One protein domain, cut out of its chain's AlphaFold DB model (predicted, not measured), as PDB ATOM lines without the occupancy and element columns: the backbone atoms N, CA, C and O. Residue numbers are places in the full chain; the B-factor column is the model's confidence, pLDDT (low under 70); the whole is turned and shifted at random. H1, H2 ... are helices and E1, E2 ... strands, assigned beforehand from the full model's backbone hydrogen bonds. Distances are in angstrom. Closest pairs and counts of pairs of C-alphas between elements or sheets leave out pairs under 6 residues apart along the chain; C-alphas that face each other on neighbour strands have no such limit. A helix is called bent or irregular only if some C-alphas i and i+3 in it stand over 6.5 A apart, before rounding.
ATOM      1  N   HIS A  20     -11.279 -48.111  35.982       94.81
ATOM      2  CA  HIS A  20     -12.375 -47.588  35.180       94.81
ATOM      3  C   HIS A  20     -11.895 -47.226  33.773       94.81
ATOM      4  O   HIS A  20     -10.694 -47.044  33.534       94.81
ATOM      5  N   ARG A  21     -12.832 -47.179  32.823       94.50
ATOM      6  CA  ARG A  21     -12.549 -46.895  31.411       94.50
ATOM      7  C   ARG A  21     -13.202 -45.588  31.001       94.50
ATOM      8  O   ARG A  21     -14.397 -45.409  31.203       94.50
ATOM      9  N   LEU A  22     -12.428 -44.702  30.395       93.94
ATOM     10  CA  LEU A  22     -12.883 -43.413  29.892       93.94
ATOM     11  C   LEU A  22     -12.853 -43.422  28.366       93.94
ATOM     12  O   LEU A  22     -11.860 -43.842  27.767       93.94
ATOM     13  N   VAL A  23     -13.934 -42.960  27.738       92.69
ATOM     14  CA  VAL A  23     -14.089 -42.957  26.277       92.69
ATOM     15  C   VAL A  23     -14.476 -41.562  25.793       92.69
ATOM     16  O   VAL A  23     -15.449 -40.976  26.266       92.69
ATOM     17  N   ALA A  24     -13.699 -41.027  24.850       87.50
ATOM     18  CA  ALA A  24     -13.880 -39.679  24.299       87.50
ATOM     19  C   ALA A  24     -14.425 -39.649  22.860       87.50
ATOM     20  O   ALA A  24     -14.821 -38.583  22.411       87.50
ATOM     21  N   ASN A  25     -14.423 -40.788  22.153       78.88
ATOM     22  CA  ASN A  25     -14.777 -40.891  20.731       78.88
ATOM     23  C   ASN A  25     -15.844 -41.976  20.485       78.88
ATOM     24  O   ASN A  25     -15.602 -42.970  19.799       78.88
ATOM     25  N   LEU A  26     -17.015 -41.809  21.081       73.62
ATOM     26  CA  LEU A  26     -18.255 -42.488  20.727       73.62
ATOM     27  C   LEU A  26     -18.949 -41.714  19.601       73.62
ATOM     28  O   LEU A  26     -18.961 -40.482  19.592       73.62
ATOM     29  N   ALA A  27     -19.520 -42.450  18.644       67.38
ATOM     30  CA  ALA A  27     -20.320 -41.859  17.578       67.38
ATOM     31  C   ALA A  27     -21.444 -41.004  18.185       67.38
ATOM     32  O   ALA A  27     -22.098 -41.421  19.140       67.38
ATOM     33  N   ASP A  28     -21.640 -39.808  17.634       60.50
ATOM     34  CA  ASP A  28     -22.501 -38.766  18.190       60.50
ATOM     35  C   ASP A  28     -23.986 -39.108  17.962       60.50
ATOM     36  O   ASP A  28     -24.630 -38.638  17.026       60.50
ATOM     37  N   THR A  29     -24.514 -40.038  18.761       59.34
ATOM     38  CA  THR A  29     -25.892 -40.550  18.650       59.34
ATOM     39  C   THR A  29     -26.804 -40.074  19.786       59.34
ATOM     40  O   THR A  29     -27.967 -40.479  19.860       59.34
ATOM     41  N   GLY A  30     -26.306 -39.191  20.660       67.44
ATOM     42  CA  GLY A  30     -26.984 -38.778  21.892       67.44
ATOM     43  C   GLY A  30     -27.140 -39.924  22.903       67.44
ATOM     44  O   GLY A  30     -26.896 -41.091  22.598       67.44
ATOM     45  N   THR A  31     -27.573 -39.613  24.129       71.06
ATOM     46  CA  THR A  31     -27.687 -40.609  25.215       71.06
ATOM     47  C   THR A  31     -28.599 -41.777  24.839       71.06
ATOM     48  O   THR A  31     -28.241 -42.933  25.039       71.06
ATOM     49  N   SER A  32     -29.759 -41.509  24.235       71.94
ATOM     50  CA  SER A  32     -30.707 -42.555  23.828       71.94
ATOM     51  C   SER A  32     -30.158 -43.438  22.703       71.94
ATOM     52  O   SER A  32     -30.307 -44.656  22.746       71.94
ATOM     53  N   GLY A  33     -29.479 -42.848  21.713       75.69
ATOM     54  CA  GLY A  33     -28.849 -43.610  20.634       75.69
ATOM     55  C   GLY A  33     -27.666 -44.443  21.121       75.69
ATOM     56  O   GLY A  33     -27.425 -45.527  20.588       75.69
ATOM     57  N   PHE A  34     -26.974 -43.980  22.164       81.31
ATOM     58  CA  PHE A  34     -25.958 -44.762  22.850       81.31
ATOM     59  C   PHE A  34     -26.568 -45.909  23.665       81.31
ATOM     60  O   PHE A  34     -26.013 -46.991  23.636       81.31
ATOM     61  N   LEU A  35     -27.695 -45.747  24.357       84.50
ATOM     62  CA  LEU A  35     -28.242 -46.822  25.203       84.50
ATOM     63  C   LEU A  35     -28.964 -47.928  24.414       84.50
ATOM     64  O   LEU A  35     -28.883 -49.092  24.801       84.50
ATOM     65  N   ASN A  36     -29.603 -47.607  23.284       85.81
ATOM     66  CA  ASN A  36     -30.410 -48.570  22.518       85.81
ATOM     67  C   ASN A  36     -29.681 -49.890  22.163       85.81
ATOM     68  O   ASN A  36     -30.256 -50.959  22.372       85.81
ATOM     69  N   PRO A  37     -28.427 -49.891  21.657       86.50
ATOM     70  CA  PRO A  37     -27.718 -51.141  21.376       86.50
ATOM     71  C   PRO A  37     -27.422 -51.980  22.628       86.50
ATOM     72  O   PRO A  37     -27.308 -53.203  22.521       86.50
ATOM     73  N   LEU A  38     -27.307 -51.349  23.804       88.25
ATOM     74  CA  LEU A  38     -27.030 -52.028  25.075       88.25
ATOM     75  C   LEU A  38     -28.260 -52.760  25.613       88.25
ATOM     76  O   LEU A  38     -28.096 -53.842  26.167       88.25
ATOM     77  N   GLU A  39     -29.474 -52.244  25.405       89.56
ATOM     78  CA  GLU A  39     -30.724 -52.840  25.922       89.56
ATOM     79  C   GLU A  39     -30.974 -54.279  25.441       89.56
ATOM     80  O   GLU A  39     -31.687 -55.058  26.086       89.56
ATOM     81  N   LYS A  40     -30.376 -54.647  24.303       88.50
ATOM     82  CA  LYS A  40     -30.421 -56.016  23.787       88.50
ATOM     83  C   LYS A  40     -29.690 -56.999  24.710       88.50
ATOM     84  O   LYS A  40     -30.169 -58.110  24.897       88.50
ATOM     85  N   PHE A  41     -28.564 -56.581  25.282       88.38
ATOM     86  CA  PHE A  41     -27.646 -57.444  26.033       88.38
ATOM     87  C   PHE A  41     -27.692 -57.205  27.547       88.38
ATOM     88  O   PHE A  41     -27.318 -58.084  28.325       88.38
ATOM     89  N   PHE A  42     -28.136 -56.018  27.963       91.44
ATOM     90  CA  PHE A  42     -28.128 -55.564  29.344       91.44
ATOM     91  C   PHE A  42     -29.525 -55.134  29.793       91.44
ATOM     92  O   PHE A  42     -30.279 -54.499  29.054       91.44
ATOM     93  N   GLU A  43     -29.865 -55.437  31.041       92.88
ATOM     94  CA  GLU A  43     -30.877 -54.679  31.769       92.88
ATOM     95  C   GLU A  43     -30.251 -53.355  32.225       92.88
ATOM     96  O   GLU A  43     -29.244 -53.348  32.931       92.88
ATOM     97  N   ILE A  44     -30.835 -52.236  31.791       93.75
ATOM     98  CA  ILE A  44     -30.343 -50.892  32.101       93.75
ATOM     99  C   ILE A  44     -31.195 -50.304  33.222       93.75
ATOM    100  O   ILE A  44     -32.398 -50.092  33.052       93.75
ATOM    101  N   ARG A  45     -30.572 -50.002  34.360       94.12
ATOM    102  CA  ARG A  45     -31.210 -49.290  35.474       94.12
ATOM    103  C   ARG A  45     -30.667 -47.876  35.548       94.12
ATOM    104  O   ARG A  45     -29.456 -47.690  35.574       94.12
ATOM    105  N   SER A  46     -31.545 -46.880  35.600       94.00
ATOM    106  CA  SER A  46     -31.133 -45.495  35.840       94.00
ATOM    107  C   SER A  46     -31.069 -45.203  37.335       94.00
ATOM    108  O   SER A  46     -32.015 -45.533  38.054       94.00
ATOM    109  N   ILE A  47     -30.024 -44.515  37.773       94.12
ATOM    110  CA  ILE A  47     -29.881 -43.979  39.128       94.12
ATOM    111  C   ILE A  47     -29.665 -42.467  39.051       94.12
ATOM    112  O   ILE A  47     -29.189 -41.947  38.038       94.12
ATOM    113  N   ASP A  48     -30.033 -41.761  40.113       92.06
ATOM    114  CA  ASP A  48     -29.804 -40.323  40.201       92.06
ATOM    115  C   ASP A  48     -28.296 -40.015  40.243       92.06
ATOM    116  O   ASP A  48     -27.498 -40.812  40.740       92.06
ATOM    117  N   ALA A  49     -27.896 -38.882  39.657       86.06
ATOM    118  CA  ALA A  49     -26.485 -38.532  39.458       86.06
ATOM    119  C   ALA A  49     -25.717 -38.211  40.758       86.06
ATOM    120  O   ALA A  49     -24.496 -38.082  40.743       86.06
ATOM    121  N   ASP A  50     -26.418 -38.055  41.879       87.12
ATOM    122  CA  ASP A  50     -25.846 -37.870  43.214       87.12
ATOM    123  C   ASP A  50     -25.510 -39.198  43.913       87.12
ATOM    124  O   ASP A  50     -24.785 -39.199  44.912       87.12
ATOM    125  N   ARG A  51     -26.002 -40.331  43.394       89.94
ATOM    126  CA  ARG A  51     -25.686 -41.660  43.926       89.94
ATOM    127  C   ARG A  51     -24.308 -42.126  43.466       89.94
ATOM    128  O   ARG A  51     -23.902 -41.931  42.323       89.94
ATOM    129  N   ASP A  52     -23.609 -42.809  44.366       91.00
ATOM    130  CA  ASP A  52     -22.303 -43.395  44.082       91.00
ATOM    131  C   ASP A  52     -22.449 -44.642  43.196       91.00
ATOM    132  O   ASP A  52     -22.828 -45.716  43.662       91.00
ATOM    133  N   ILE A  53     -22.106 -44.502  41.911       92.94
ATOM    134  CA  ILE A  53     -22.143 -45.592  40.923       92.94
ATOM    135  C   ILE A  53     -21.341 -46.808  41.403       92.94
ATOM    136  O   ILE A  53     -21.780 -47.942  41.208       92.94
ATOM    137  N   SER A  54     -20.171 -46.591  42.012       91.44
ATOM    138  CA  SER A  54     -19.305 -47.675  42.478       91.44
ATOM    139  C   SER A  54     -19.948 -48.445  43.627       91.44
ATOM    140  O   SER A  54     -19.818 -49.666  43.673       91.44
ATOM    141  N   ALA A  55     -20.682 -47.764  44.508       91.75
ATOM    142  CA  ALA A  55     -21.454 -48.416  45.562       91.75
ATOM    143  C   ALA A  55     -22.657 -49.199  45.006       91.75
ATOM    144  O   ALA A  55     -22.957 -50.279  45.508       91.75
ATOM    145  N   GLU A  56     -23.313 -48.702  43.953       92.69
ATOM    146  CA  GLU A  56     -24.465 -49.383  43.341       92.69
ATOM    147  C   GLU A  56     -24.094 -50.672  42.600       92.69
ATOM    148  O   GLU A  56     -24.897 -51.603  42.564       92.69
ATOM    149  N   ILE A  57     -22.900 -50.741  41.999       92.62
ATOM    150  CA  ILE A  57     -22.425 -51.968  41.336       92.62
ATOM    151  C   ILE A  57     -21.736 -52.943  42.294       92.62
ATOM    152  O   ILE A  57     -21.554 -54.107  41.937       92.62
ATOM    153  N   ALA A  58     -21.351 -52.493  43.492       91.12
ATOM    154  CA  ALA A  58     -20.568 -53.290  44.425       91.12
ATOM    155  C   ALA A  58     -21.292 -54.591  44.807       91.12
ATOM    156  O   ALA A  58     -22.400 -54.585  45.339       91.12
ATOM    157  N   GLY A  59     -20.634 -55.725  44.554       84.50
ATOM    158  CA  GLY A  59     -21.159 -57.056  44.877       84.50
ATOM    159  C   GLY A  59     -22.200 -57.597  43.892       84.50
ATOM    160  O   GLY A  59     -22.650 -58.726  44.067       84.50
ATOM    161  N   LEU A  60     -22.565 -56.835  42.857       88.56
ATOM    162  CA  LEU A  60     -23.356 -57.346  41.743       88.56
ATOM    163  C   LEU A  60     -22.439 -58.041  40.732       88.56
ATOM    164  O   LEU A  60     -21.420 -57.489  40.320       88.56
ATOM    165  N   GLU A  61     -22.817 -59.244  40.313       84.94
ATOM    166  CA  GLU A  61     -22.118 -59.966  39.250       84.94
ATOM    167  C   GLU A  61     -22.527 -59.423  37.877       84.94
ATOM    168  O   GLU A  61     -23.700 -59.110  37.647       84.94
ATOM    169  N   HIS A  62     -21.566 -59.327  36.956       88.12
ATOM    170  CA  HIS A  62     -21.798 -58.876  35.581       88.12
ATOM    171  C   HIS A  62     -22.427 -57.477  35.481       88.12
ATOM    172  O   HIS A  62     -23.268 -57.212  34.611       88.12
ATOM    173  N   ALA A  63     -22.021 -56.588  36.390       93.00
ATOM    174  CA  ALA A  63     -22.549 -55.239  36.526       93.00
ATOM    175  C   ALA A  63     -21.509 -54.192  36.119       93.00
ATOM    176  O   ALA A  63     -20.393 -54.152  36.635       93.00
ATOM    177  N   ILE A  64     -21.897 -53.299  35.210       95.19
ATOM    178  CA  ILE A  64     -21.051 -52.198  34.741       95.19
ATOM    179  C   ILE A  64     -21.770 -50.883  35.020       95.19
ATOM    180  O   ILE A  64     -22.903 -50.673  34.587       95.19
ATOM    181  N   GLY A  65     -21.103 -49.978  35.726       95.44
ATOM    182  CA  GLY A  65     -21.598 -48.622  35.924       95.44
ATOM    183  C   GLY A  65     -21.277 -47.749  34.717       95.44
ATOM    184  O   GLY A  65     -20.232 -47.912  34.091       95.44
ATOM    185  N   LEU A  66     -22.148 -46.804  34.391       95.12
ATOM    186  CA  LEU A  66     -22.010 -45.934  33.230       95.12
ATOM    187  C   LEU A  66     -22.415 -44.498  33.580       95.12
ATOM    188  O   LEU A  66     -23.544 -44.235  33.996       95.12
ATOM    189  N   ALA A  67     -21.507 -43.561  33.320       93.75
ATOM    190  CA  ALA A  67     -21.793 -42.131  33.289       93.75
ATOM    191  C   ALA A  67     -21.602 -41.607  31.864       93.75
ATOM    192  O   ALA A  67     -20.594 -41.916  31.229       93.75
ATOM    193  N   VAL A  68     -22.547 -40.802  31.377       91.69
ATOM    194  CA  VAL A  68     -22.522 -40.207  30.033       91.69
ATOM    195  C   VAL A  68     -22.572 -38.688  30.164       91.69
ATOM    196  O   VAL A  68     -23.341 -38.155  30.963       91.69
ATOM    197  N   HIS A  69     -21.750 -37.986  29.388       90.19
ATOM    198  CA  HIS A  69     -21.747 -36.528  29.359       90.19
ATOM    199  C   HIS A  69     -23.105 -35.995  28.881       90.19
ATOM    200  O   HIS A  69     -23.646 -36.463  27.882       90.19
ATOM    201  N   GLY A  70     -23.654 -35.009  29.594       85.00
ATOM    202  CA  GLY A  70     -24.949 -34.404  29.269       85.00
ATOM    203  C   GLY A  70     -26.178 -35.228  29.675       85.00
ATOM    204  O   GLY A  70     -27.292 -34.819  29.364       85.00
ATOM    205  N   ALA A  71     -26.009 -36.366  30.358       86.38
ATOM    206  CA  ALA A  71     -27.117 -37.102  30.962       86.38
ATOM    207  C   ALA A  71     -27.355 -36.653  32.414       86.38
ATOM    208  O   ALA A  71     -26.413 -36.555  33.197       86.38
ATOM    209  N   ASP A  72     -28.622 -36.472  32.793       86.19
ATOM    210  CA  ASP A  72     -29.020 -36.097  34.164       86.19
ATOM    211  C   ASP A  72     -28.990 -37.275  35.156       86.19
ATOM    212  O   ASP A  72     -29.263 -37.117  36.346       86.19
ATOM    213  N   LYS A  73     -28.700 -38.483  34.661       91.69
ATOM    214  CA  LYS A  73     -28.701 -39.737  35.418       91.69
ATOM    215  C   LYS A  73     -27.480 -40.577  35.079       91.69
ATOM    216  O   LYS A  73     -26.900 -40.458  33.997       91.69
ATOM    217  N   HIS A  74     -27.127 -41.462  35.998       94.06
ATOM    218  CA  HIS A  74     -26.175 -42.538  35.750       94.06
ATOM    219  C   HIS A  74     -26.915 -43.842  35.474       94.06
ATOM    220  O   HIS A  74     -28.112 -43.970  35.743       94.06
ATOM    221  N   PHE A  75     -26.207 -44.810  34.906       94.38
ATOM    222  CA  PHE A  75     -26.795 -46.069  34.475       94.38
ATOM    223  C   PHE A  75     -26.011 -47.250  35.033       94.38
ATOM    224  O   PHE A  75     -24.786 -47.211  35.127       94.38
ATOM    225  N   ILE A  76     -26.731 -48.309  35.368       95.50
ATOM    226  CA  ILE A  76     -26.189 -49.603  35.763       95.50
ATOM    227  C   ILE A  76     -26.592 -50.601  34.687       95.50
ATOM    228  O   ILE A  76     -27.779 -50.738  34.382       95.50
ATOM    229  N   LEU A  77     -25.603 -51.255  34.093       94.56
ATOM    230  CA  LEU A  77     -25.765 -52.238  33.033       94.56
ATOM    231  C   LEU A  77     -25.584 -53.628  33.643       94.56
ATOM    232  O   LEU A  77     -24.478 -53.972  34.054       94.56
ATOM    233  N   LEU A  78     -26.655 -54.417  33.698       93.00
ATOM    234  CA  LEU A  78     -26.633 -55.796  34.197       93.00
ATOM    235  C   LEU A  78     -26.702 -56.764  33.020       93.00
ATOM    236  O   LEU A  78     -27.682 -56.758  32.272       93.00
ATOM    237  N   TYR A  79     -25.657 -57.561  32.813       90.81
ATOM    238  CA  TYR A  79     -25.580 -58.458  31.659       90.81
ATOM    239  C   TYR A  79     -26.574 -59.620  31.762       90.81
ATOM    240  O   TYR A  79     -26.715 -60.235  32.816       90.81
ATOM    241  N   ARG A  80     -27.237 -59.960  30.647       86.50
ATOM    242  CA  ARG A  80     -28.243 -61.040  30.599       86.50
ATOM    243  C   ARG A  80     -27.689 -62.438  30.296       86.50
ATOM    244  O   ARG A  80     -28.419 -63.404  30.462       86.50
ATOM    245  N   GLY A  81     -26.424 -62.570  29.880       72.06
ATOM    246  CA  GLY A  81     -25.739 -63.874  29.836       72.06
ATOM    247  C   GLY A  81     -25.738 -64.656  28.511       72.06
ATOM    248  O   GLY A  81     -25.080 -65.692  28.449       72.06
ATOM    249  N   GLU A  82     -26.421 -64.217  27.448       66.81
ATOM    250  CA  GLU A  82     -26.756 -65.130  26.330       66.81
ATOM    251  C   GLU A  82     -25.872 -65.021  25.064       66.81
ATOM    252  O   GLU A  82     -25.890 -65.910  24.215       66.81
ATOM    253  N   ASP A  83     -25.055 -63.973  24.917       69.12
ATOM    254  CA  ASP A  83     -24.574 -63.546  23.586       69.12
ATOM    255  C   ASP A  83     -23.065 -63.682  23.299       69.12
ATOM    256  O   ASP A  83     -22.604 -63.312  22.210       69.12
ATOM    257  N   LEU A  84     -22.270 -64.162  24.257       70.12
ATOM    258  CA  LEU A  84     -20.808 -64.297  24.130       70.12
ATOM    259  C   LEU A  84     -20.358 -65.751  23.923       70.12
ATOM    260  O   LEU A  84     -19.421 -66.225  24.564       70.12
ATOM    261  N   THR A  85     -21.003 -66.469  23.004       71.38
ATOM    262  CA  THR A  85     -20.707 -67.886  22.720       71.38
ATOM    263  C   THR A  85     -19.277 -68.140  22.244       71.38
ATOM    264  O   THR A  85     -18.728 -69.202  22.530       71.38
ATOM    265  N   ASP A  86     -18.664 -67.161  21.576       76.69
ATOM    266  CA  ASP A  86     -17.325 -67.279  20.978       76.69
ATOM    267  C   ASP A  86     -16.190 -67.031  21.985       76.69
ATOM    268  O   ASP A  86     -15.018 -67.279  21.694       76.69
ATOM    269  N   VAL A  87     -16.529 -66.534  23.178       78.81
ATOM    270  CA  VAL A  87     -15.579 -66.296  24.265       78.81
ATOM    271  C   VAL A  87     -15.544 -67.532  25.168       78.81
ATOM    272  O   VAL A  87     -16.615 -68.017  25.558       78.81
ATOM    273  N   PRO A  88     -14.353 -68.049  25.528       81.75
ATOM    274  CA  PRO A  88     -14.225 -69.134  26.494       81.75
ATOM    275  C   PRO A  88     -14.904 -68.793  27.824       81.75
ATOM    276  O   PRO A  88     -14.838 -67.651  28.274       81.75
ATOM    277  N   GLU A  89     -15.505 -69.792  28.471       83.12
ATOM    278  CA  GLU A  89     -16.272 -69.617  29.714       83.12
ATOM    279  C   GLU A  89     -15.531 -68.799  30.797       83.12
ATOM    280  O   GLU A  89     -16.115 -67.810  31.240       83.12
ATOM    281  N   PRO A  90     -14.229 -69.023  31.094       82.38
ATOM    282  CA  PRO A  90     -13.538 -68.271  32.150       82.38
ATOM    283  C   PRO A  90     -13.392 -66.773  31.873       82.38
ATOM    284  O   PRO A  90     -13.165 -65.987  32.787       82.38
ATOM    285  N   LEU A  91     -13.453 -66.371  30.600       82.88
ATOM    286  CA  LEU A  91     -13.385 -64.969  30.195       82.88
ATOM    287  C   LEU A  91     -14.776 -64.352  30.053       82.88
ATOM    288  O   LEU A  91     -14.901 -63.139  30.212       82.88
ATOM    289  N   ARG A  92     -15.796 -65.160  29.746       81.19
ATOM    290  CA  ARG A  92     -17.169 -64.713  29.478       81.19
ATOM    291  C   ARG A  92     -17.824 -64.071  30.697       81.19
ATOM    292  O   ARG A  92     -18.599 -63.135  30.538       81.19
ATOM    293  N   GLU A  93     -17.482 -64.562  31.880       77.25
ATOM    294  CA  GLU A  93     -18.036 -64.109  33.159       77.25
ATOM    295  C   GLU A  93     -17.354 -62.845  33.708       77.25
ATOM    296  O   GLU A  93     -17.711 -62.336  34.763       77.25
ATOM    297  N   LEU A  94     -16.351 -62.300  33.014       86.12
ATOM    298  CA  LEU A  94     -15.619 -61.143  33.517       86.12
ATOM    299  C   LEU A  94     -16.222 -59.830  33.018       86.12
ATOM    300  O   LEU A  94     -16.276 -59.592  31.808       86.12
ATOM    301  N   ASP A  95     -16.511 -58.909  33.940       88.44
ATOM    302  CA  ASP A  95     -16.959 -57.541  33.631       88.44
ATOM    303  C   ASP A  95     -16.024 -56.831  32.638       88.44
ATOM    304  O   ASP A  95     -16.458 -56.126  31.725       88.44
ATOM    305  N   VAL A  96     -14.711 -57.058  32.770       88.31
ATOM    306  CA  VAL A  96     -13.692 -56.504  31.864       88.31
ATOM    307  C   VAL A  96     -13.821 -57.034  30.437       88.31
ATOM    308  O   VAL A  96     -13.566 -56.288  29.492       88.31
ATOM    309  N   THR A  97     -14.209 -58.297  30.266       88.56
ATOM    310  CA  THR A  97     -14.402 -58.912  28.950       88.56
ATOM    311  C   THR A  97     -15.716 -58.449  28.346       88.56
ATOM    312  O   THR A  97     -15.739 -58.076  27.175       88.56
ATOM    313  N   LEU A  98     -16.784 -58.376  29.147       89.06
ATOM    314  CA  LEU A  98     -18.059 -57.792  28.731       89.06
ATOM    315  C   LEU A  98     -17.857 -56.360  28.219       89.06
ATOM    316  O   LEU A  98     -18.305 -56.006  27.129       89.06
ATOM    317  N   LEU A  99     -17.104 -55.543  28.951       90.81
ATOM    318  CA  LEU A  99     -16.829 -54.180  28.518       90.81
ATOM    319  C   LEU A  99     -15.993 -54.126  27.226       90.81
ATOM    320  O   LEU A  99     -16.335 -53.390  26.304       90.81
ATOM    321  N   HIS A 100     -14.904 -54.891  27.130       88.81
ATOM    322  CA  HIS A 100     -14.010 -54.812  25.966       88.81
ATOM    323  C   HIS A 100     -14.586 -55.481  24.712       88.81
ATOM    324  O   HIS A 100     -14.634 -54.861  23.649       88.81
ATOM    325  N   ASP A 101     -15.037 -56.727  24.809       87.06
ATOM    326  CA  ASP A 101     -15.431 -57.504  23.632       87.06
ATOM    327  C   ASP A 101     -16.862 -57.198  23.190       87.06
ATOM    328  O   ASP A 101     -17.122 -57.059  21.990       87.06
ATOM    329  N   LEU A 102     -17.795 -57.044  24.133       87.69
ATOM    330  CA  LEU A 102     -19.188 -56.760  23.798       87.69
ATOM    331  C   LEU A 102     -19.405 -55.262  23.563       87.69
ATOM    332  O   LEU A 102     -19.841 -54.873  22.479       87.69
ATOM    333  N   ILE A 103     -19.074 -54.407  24.529       89.25
ATOM    334  CA  ILE A 103     -19.365 -52.970  24.408       89.25
ATOM    335  C   ILE A 103     -18.380 -52.304  23.439       89.25
ATOM    336  O   ILE A 103     -18.785 -51.765  22.407       89.25
ATOM    337  N   PHE A 104     -17.077 -52.355  23.716       89.88
ATOM    338  CA  PHE A 104     -16.111 -51.601  22.916       89.88
ATOM    339  C   PHE A 104     -15.910 -52.171  21.521       89.88
ATOM    340  O   PHE A 104     -15.906 -51.397  20.571       89.88
ATOM    341  N   LYS A 105     -15.777 -53.487  21.362       87.62
ATOM    342  CA  LYS A 105     -15.486 -54.085  20.054       87.62
ATOM    343  C   LYS A 105     -16.744 -54.354  19.226       87.62
ATOM    344  O   LYS A 105     -16.794 -53.941  18.071       87.62
ATOM    345  N   LYS A 106     -17.750 -55.039  19.787       85.94
ATOM    346  CA  LYS A 106     -18.940 -55.480  19.035       85.94
ATOM    347  C   LYS A 106     -19.982 -54.376  18.834       85.94
ATOM    348  O   LYS A 106     -20.556 -54.311  17.751       85.94
ATOM    349  N   LEU A 107     -20.232 -53.527  19.836       86.00
ATOM    350  CA  LEU A 107     -21.290 -52.507  19.761       86.00
ATOM    351  C   LEU A 107     -20.820 -51.163  19.195       86.00
ATOM    352  O   LEU A 107     -21.462 -50.638  18.287       86.00
ATOM    353  N   TYR A 108     -19.723 -50.604  19.712       85.50
ATOM    354  CA  TYR A 108     -19.325 -49.219  19.396       85.50
ATOM    355  C   TYR A 108     -18.013 -49.083  18.616       85.50
ATOM    356  O   TYR A 108     -17.676 -47.981  18.193       85.50
ATOM    357  N   ASN A 109     -17.271 -50.175  18.413       86.12
ATOM    358  CA  ASN A 109     -15.957 -50.200  17.760       86.12
ATOM    359  C   ASN A 109     -14.975 -49.116  18.276       86.12
ATOM    360  O   ASN A 109     -14.307 -48.424  17.501       86.12
ATOM    361  N   VAL A 110     -14.895 -48.958  19.599       86.69
ATOM    362  CA  VAL A 110     -14.082 -47.939  20.280       86.69
ATOM    363  C   VAL A 110     -12.591 -48.181  20.026       86.69
ATOM    364  O   VAL A 110     -12.060 -49.242  20.345       86.69
ATOM    365  N   GLN A 111     -11.901 -47.175  19.485       79.06
ATOM    366  CA  GLN A 111     -10.477 -47.259  19.115       79.06
ATOM    367  C   GLN A 111      -9.518 -46.713  20.188       79.06
ATOM    368  O   GLN A 111      -8.305 -46.877  20.072       79.06
ATOM    369  N   GLY A 112     -10.029 -46.047  21.226       85.06
ATOM    370  CA  GLY A 112      -9.215 -45.409  22.260       85.06
ATOM    371  C   GLY A 112      -9.929 -45.390  23.602       85.06
ATOM    372  O   GLY A 112     -11.060 -44.918  23.699       85.06
ATOM    373  N   VAL A 113      -9.257 -45.921  24.623       91.06
ATOM    374  CA  VAL A 113      -9.772 -46.027  25.987       91.06
ATOM    375  C   VAL A 113      -8.686 -45.574  26.948       91.06
ATOM    376  O   VAL A 113      -7.586 -46.131  26.940       91.06
ATOM    377  N   ASP A 114      -9.025 -44.607  27.791       92.81
ATOM    378  CA  ASP A 114      -8.177 -44.170  28.891       92.81
ATOM    379  C   ASP A 114      -8.565 -44.872  30.191       92.81
ATOM    380  O   ASP A 114      -9.669 -45.399  30.347       92.81
ATOM    381  N   TYR A 115      -7.624 -44.904  31.128       92.31
ATOM    382  CA  TYR A 115      -7.710 -45.694  32.348       92.31
ATOM    383  C   TYR A 115      -7.594 -44.780  33.560       92.31
ATOM    384  O   TYR A 115      -6.667 -43.974  33.636       92.31
ATOM    385  N   GLU A 116      -8.506 -44.933  34.513       93.88
ATOM    386  CA  GLU A 116      -8.536 -44.140  35.741       93.88
ATOM    387  C   GLU A 116      -8.975 -45.021  36.916       93.88
ATOM    388  O   GLU A 116      -9.801 -45.915  36.744       93.88
ATOM    389  N   MET A 117      -8.384 -44.824  38.094       89.69
ATOM    390  CA  MET A 117      -8.688 -45.638  39.284       89.69
ATOM    391  C   MET A 117      -9.676 -44.951  40.213       89.69
ATOM    392  O   MET A 117     -10.400 -45.631  40.927       89.69
ATOM    393  N   ASP A 118      -9.682 -43.621  40.218       91.94
ATOM    394  CA  ASP A 118     -10.531 -42.837  41.103       91.94
ATOM    395  C   ASP A 118     -11.900 -42.579  40.442       91.94
ATOM    396  O   ASP A 118     -11.962 -41.912  39.397       91.94
ATOM    397  N   PRO A 119     -13.010 -43.075  41.025       92.94
ATOM    398  CA  PRO A 119     -14.343 -42.863  40.472       92.94
ATOM    399  C   PRO A 119     -14.734 -41.380  40.377       92.94
ATOM    400  O   PRO A 119     -15.361 -40.960  39.402       92.94
ATOM    401  N   GLY A 120     -14.336 -40.565  41.355       93.25
ATOM    402  CA  GLY A 120     -14.617 -39.132  41.383       93.25
ATOM    403  C   GLY A 120     -13.885 -38.380  40.271       93.25
ATOM    404  O   GLY A 120     -14.464 -37.497  39.630       93.25
ATOM    405  N   VAL A 121     -12.645 -38.775  39.967       94.69
ATOM    406  CA  VAL A 121     -11.898 -38.230  38.819       94.69
ATOM    407  C   VAL A 121     -12.568 -38.614  37.499       94.69
ATOM    408  O   VAL A 121     -12.676 -37.759  36.613       94.69
ATOM    409  N   CYS A 122     -13.065 -39.850  37.360       94.62
ATOM    410  CA  CYS A 122     -13.846 -40.265  36.189       94.62
ATOM    411  C   CYS A 122     -15.081 -39.381  35.989       94.62
ATOM    412  O   CYS A 122     -15.283 -38.840  34.900       94.62
ATOM    413  N   LEU A 123     -15.877 -39.199  37.048       94.06
ATOM    414  CA  LEU A 123     -17.093 -38.386  37.012       94.06
ATOM    415  C   LEU A 123     -16.791 -36.927  36.667       94.06
ATOM    416  O   LEU A 123     -17.455 -36.361  35.799       94.06
ATOM    417  N   SER A 124     -15.758 -36.329  37.272       94.06
ATOM    418  CA  SER A 124     -15.351 -34.958  36.936       94.06
ATOM    419  C   SER A 124     -14.954 -34.843  35.467       94.06
ATOM    420  O   SER A 124     -15.421 -33.946  34.777       94.06
ATOM    421  N   LYS A 125     -14.137 -35.771  34.956       94.88
ATOM    422  CA  LYS A 125     -13.670 -35.765  33.561       94.88
ATOM    423  C   LYS A 125     -14.819 -35.869  32.548       94.88
ATOM    424  O   LYS A 125     -14.755 -35.215  31.505       94.88
ATOM    425  N   VAL A 126     -15.855 -36.657  32.851       93.00
ATOM    426  CA  VAL A 126     -17.072 -36.755  32.024       93.00
ATOM    427  C   VAL A 126     -17.928 -35.500  32.155       93.00
ATOM    428  O   VAL A 126     -18.355 -34.944  31.146       93.00
ATOM    429  N   ARG A 127     -18.148 -34.994  33.373       90.94
ATOM    430  CA  ARG A 127     -18.916 -33.760  33.605       90.94
ATOM    431  C   ARG A 127     -18.300 -32.560  32.885       90.94
ATOM    432  O   ARG A 127     -19.020 -31.785  32.265       90.94
ATOM    433  N   ASP A 128     -16.977 -32.451  32.914       91.81
ATOM    434  CA  ASP A 128     -16.219 -31.370  32.278       91.81
ATOM    435  C   ASP A 128     -16.163 -31.507  30.738       91.81
ATOM    436  O   ASP A 128     -15.538 -30.687  30.068       91.81
ATOM    437  N   GLY A 129     -16.774 -32.554  30.165       89.12
ATOM    438  CA  GLY A 129     -16.864 -32.781  28.719       89.12
ATOM    439  C   GLY A 129     -15.565 -33.253  28.063       89.12
ATOM    440  O   GLY A 129     -15.481 -33.302  26.839       89.12
ATOM    441  N   ARG A 130     -14.539 -33.617  28.846       90.44
ATOM    442  CA  ARG A 130     -13.274 -34.155  28.305       90.44
ATOM    443  C   ARG A 130     -13.439 -35.566  27.746       90.44
ATOM    444  O   ARG A 130     -12.682 -35.965  26.867       90.44
ATOM    445  N   TYR A 131     -14.403 -36.309  28.283       93.00
ATOM    446  CA  TYR A 131     -14.796 -37.638  27.826       93.00
ATOM    447  C   TYR A 131     -16.313 -37.689  27.698       93.00
ATOM    448  O   TYR A 131     -17.028 -37.069  28.483       93.00
ATOM    449  N   GLN A 132     -16.799 -38.461  26.733       91.50
ATOM    450  CA  GLN A 132     -18.230 -38.639  26.501       91.50
ATOM    451  C   GLN A 132     -18.834 -39.673  27.447       91.50
ATOM    452  O   GLN A 132     -20.005 -39.554  27.799       91.50
ATOM    453  N   ALA A 133     -18.058 -40.675  27.870       92.44
ATOM    454  CA  ALA A 133     -18.526 -41.690  28.804       92.44
ATOM    455  C   ALA A 133     -17.422 -42.205  29.737       92.44
ATOM    456  O   ALA A 133     -16.247 -42.279  29.360       92.44
ATOM    457  N   ALA A 134     -17.827 -42.614  30.938       95.00
ATOM    458  CA  ALA A 134     -17.021 -43.378  31.882       95.00
ATOM    459  C   ALA A 134     -17.728 -44.689  32.231       95.00
ATOM    460  O   ALA A 134     -18.911 -44.683  32.570       95.00
ATOM    461  N   PHE A 135     -16.981 -45.789  32.188       95.38
ATOM    462  CA  PHE A 135     -17.429 -47.115  32.592       95.38
ATOM    463  C   PHE A 135     -16.740 -47.526  33.889       95.38
ATOM    464  O   PHE A 135     -15.506 -47.557  33.977       95.38
ATOM    465  N   PHE A 136     -17.553 -47.871  34.875       95.75
ATOM    466  CA  PHE A 136     -17.144 -48.292  36.203       95.75
ATOM    467  C   PHE A 136     -17.264 -49.806  36.298       95.75
ATOM    468  O   PHE A 136     -18.218 -50.396  35.797       95.75
ATOM    469  N   LEU A 137     -16.267 -50.431  36.911       93.50
ATOM    470  CA  LEU A 137     -16.121 -51.878  36.966       93.50
ATOM    471  C   LEU A 137     -15.955 -52.292  38.415       93.50
ATOM    472  O   LEU A 137     -15.301 -51.569  39.179       93.50
ATOM    473  N   ASN A 138     -16.471 -53.469  38.752       91.56
ATOM    474  CA  ASN A 138     -16.093 -54.123  39.987       91.56
ATOM    475  C   ASN A 138     -14.622 -54.569  39.934       91.56
ATOM    476  O   ASN A 138     -14.062 -54.799  38.852       91.56
ATOM    477  N   PRO A 139     -13.956 -54.668  41.095       89.25
ATOM    478  CA  PRO A 139     -12.630 -55.255  41.158       89.25
ATOM    479  C   PRO A 139     -12.676 -56.720  40.700       89.25
ATOM    480  O   PRO A 139     -13.511 -57.492  41.163       89.25
TER     481      PRO A 139
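What this domain is: This is residues 20 to 139 of the 176 residues of the protein "DUF1015 family protein" of Nitrospirae bacterium (UniProt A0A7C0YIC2). One strongly twisted sheet of six strands runs through the middle, with helices over both of its faces: H5 and the short H2 cover one face, while H1 lies over the other, with H4 on that side too but beside the strands. The short helix H3 and the loop before it, residues 80 to 88, lie off the sheet at one end of the longest axis. The printed part has 120 residues with five named helices and six named strands, in the order E1 H1 E2 H2 E3 E4 H3 H4 E5 H5 E6; the sheet is antiparallel throughout, in the order E2 E4 E3 E6 E1 E5. The class is mixed, helices and strands, and the whole is compact and rounded, with a radius of gyration of the C-alphas of 13.3 A and spans of 38 by 30 by 24 A.

How they stand to each other: Start at the first printed residue with E1, residues 20 to 23, an inner strand. One of its neighbours is the edge strand E5, residues 114 to 116, where N 20 and O 116 are 2.8 A apart, within hydrogen-bond range. Its other neighbour is E6, residues 133 to 137, with N 135 and O 21 at 2.8 A. E6 in turn is the neighbour of E3, residues 63 to 68, with N 136 and O 65 at 2.8 A. E3 forms a hairpin with E4, residues 73 to 79, where N 66 and O 75 are 2.8 A apart. E4 is the neighbour of the other edge strand, E2, residues 42 to 48, with N 45 and O 76 at 2.9 A. Look next at H1, residues 30 to 39: it is on the sheet at a height of 8.9 A, over E4, and runs along the strands at 18 degrees to E4 on the local plane. H2, residues 53 to 57, is on the opposite face from H1, over E3; their closest C-alphas are those of Ile 57 and Ala 63, 5.8 A apart. H5, residues 119 to 127, is on the same face as H2, over E6 and only just over E1, where 3 of its C-alphas fall; its closest C-alphas to E6 are Val 126 and Ala 133, 6.1 A apart. H4, residues 95 to 107, is on the sheet at a height of 7.4 A but over none of its strands, only just, since 2 of its C-alphas fall on E3. The layers are three, helices on both faces of one sheet: H1 and H4 on one, H5 on the other. H4 only just touches H1, with 3 pairs of C-alphas within 8 A, made by its residues 103 to 107 alone; the closest are Pro 37 and Leu 107, 6.8 A apart. H3, residues 89 to 92, is not on the sheet and is close to H4 but not clearly touching, the C-alphas of Leu 91 and Thr 97 being 6.3 A apart. E2, H2, E3 and E5, H5, E6 are two split strand-helix-strand units, two strands running the same way with another between them, each with a right-handed crossover. Every O i to N i+4 pair is within hydrogen-bond range in H2 and H5, 4 of 6 in H1 and 7 of 9 in H4, while H3 is too short for such a pair.

Where its parts are: Find C-alpha 20 at (-12.375, -47.588, 35.180), where E1 begins and runs 10.2 A. H1 spans 15.1 A and is irregular, but only just: C-alphas 34 and 37 are 6.8 A apart. E2 spans 18.8 A, H2 6.4 A, E3 16.4 A and E4 19.3 A. H3 spans 5.0 A, and H4 begins with C-alpha 95 at (-16.959, -57.541, 33.631) and spans 15.4 A. E5 spans 6.9 A, H5 12.3 A, and E6 ends 13.3 A from its start, with C-alpha 137 at (-16.121, -51.878, 36.966).

The domain as a whole: The two C-alphas farthest apart are those of Glu 89 and Asp 128, at 38.3 A. The printed part has no cut, and no link is long. The mean pLDDT of the printed part is 87.4, and residues 27 to 30 and 82 to 83 are under 70.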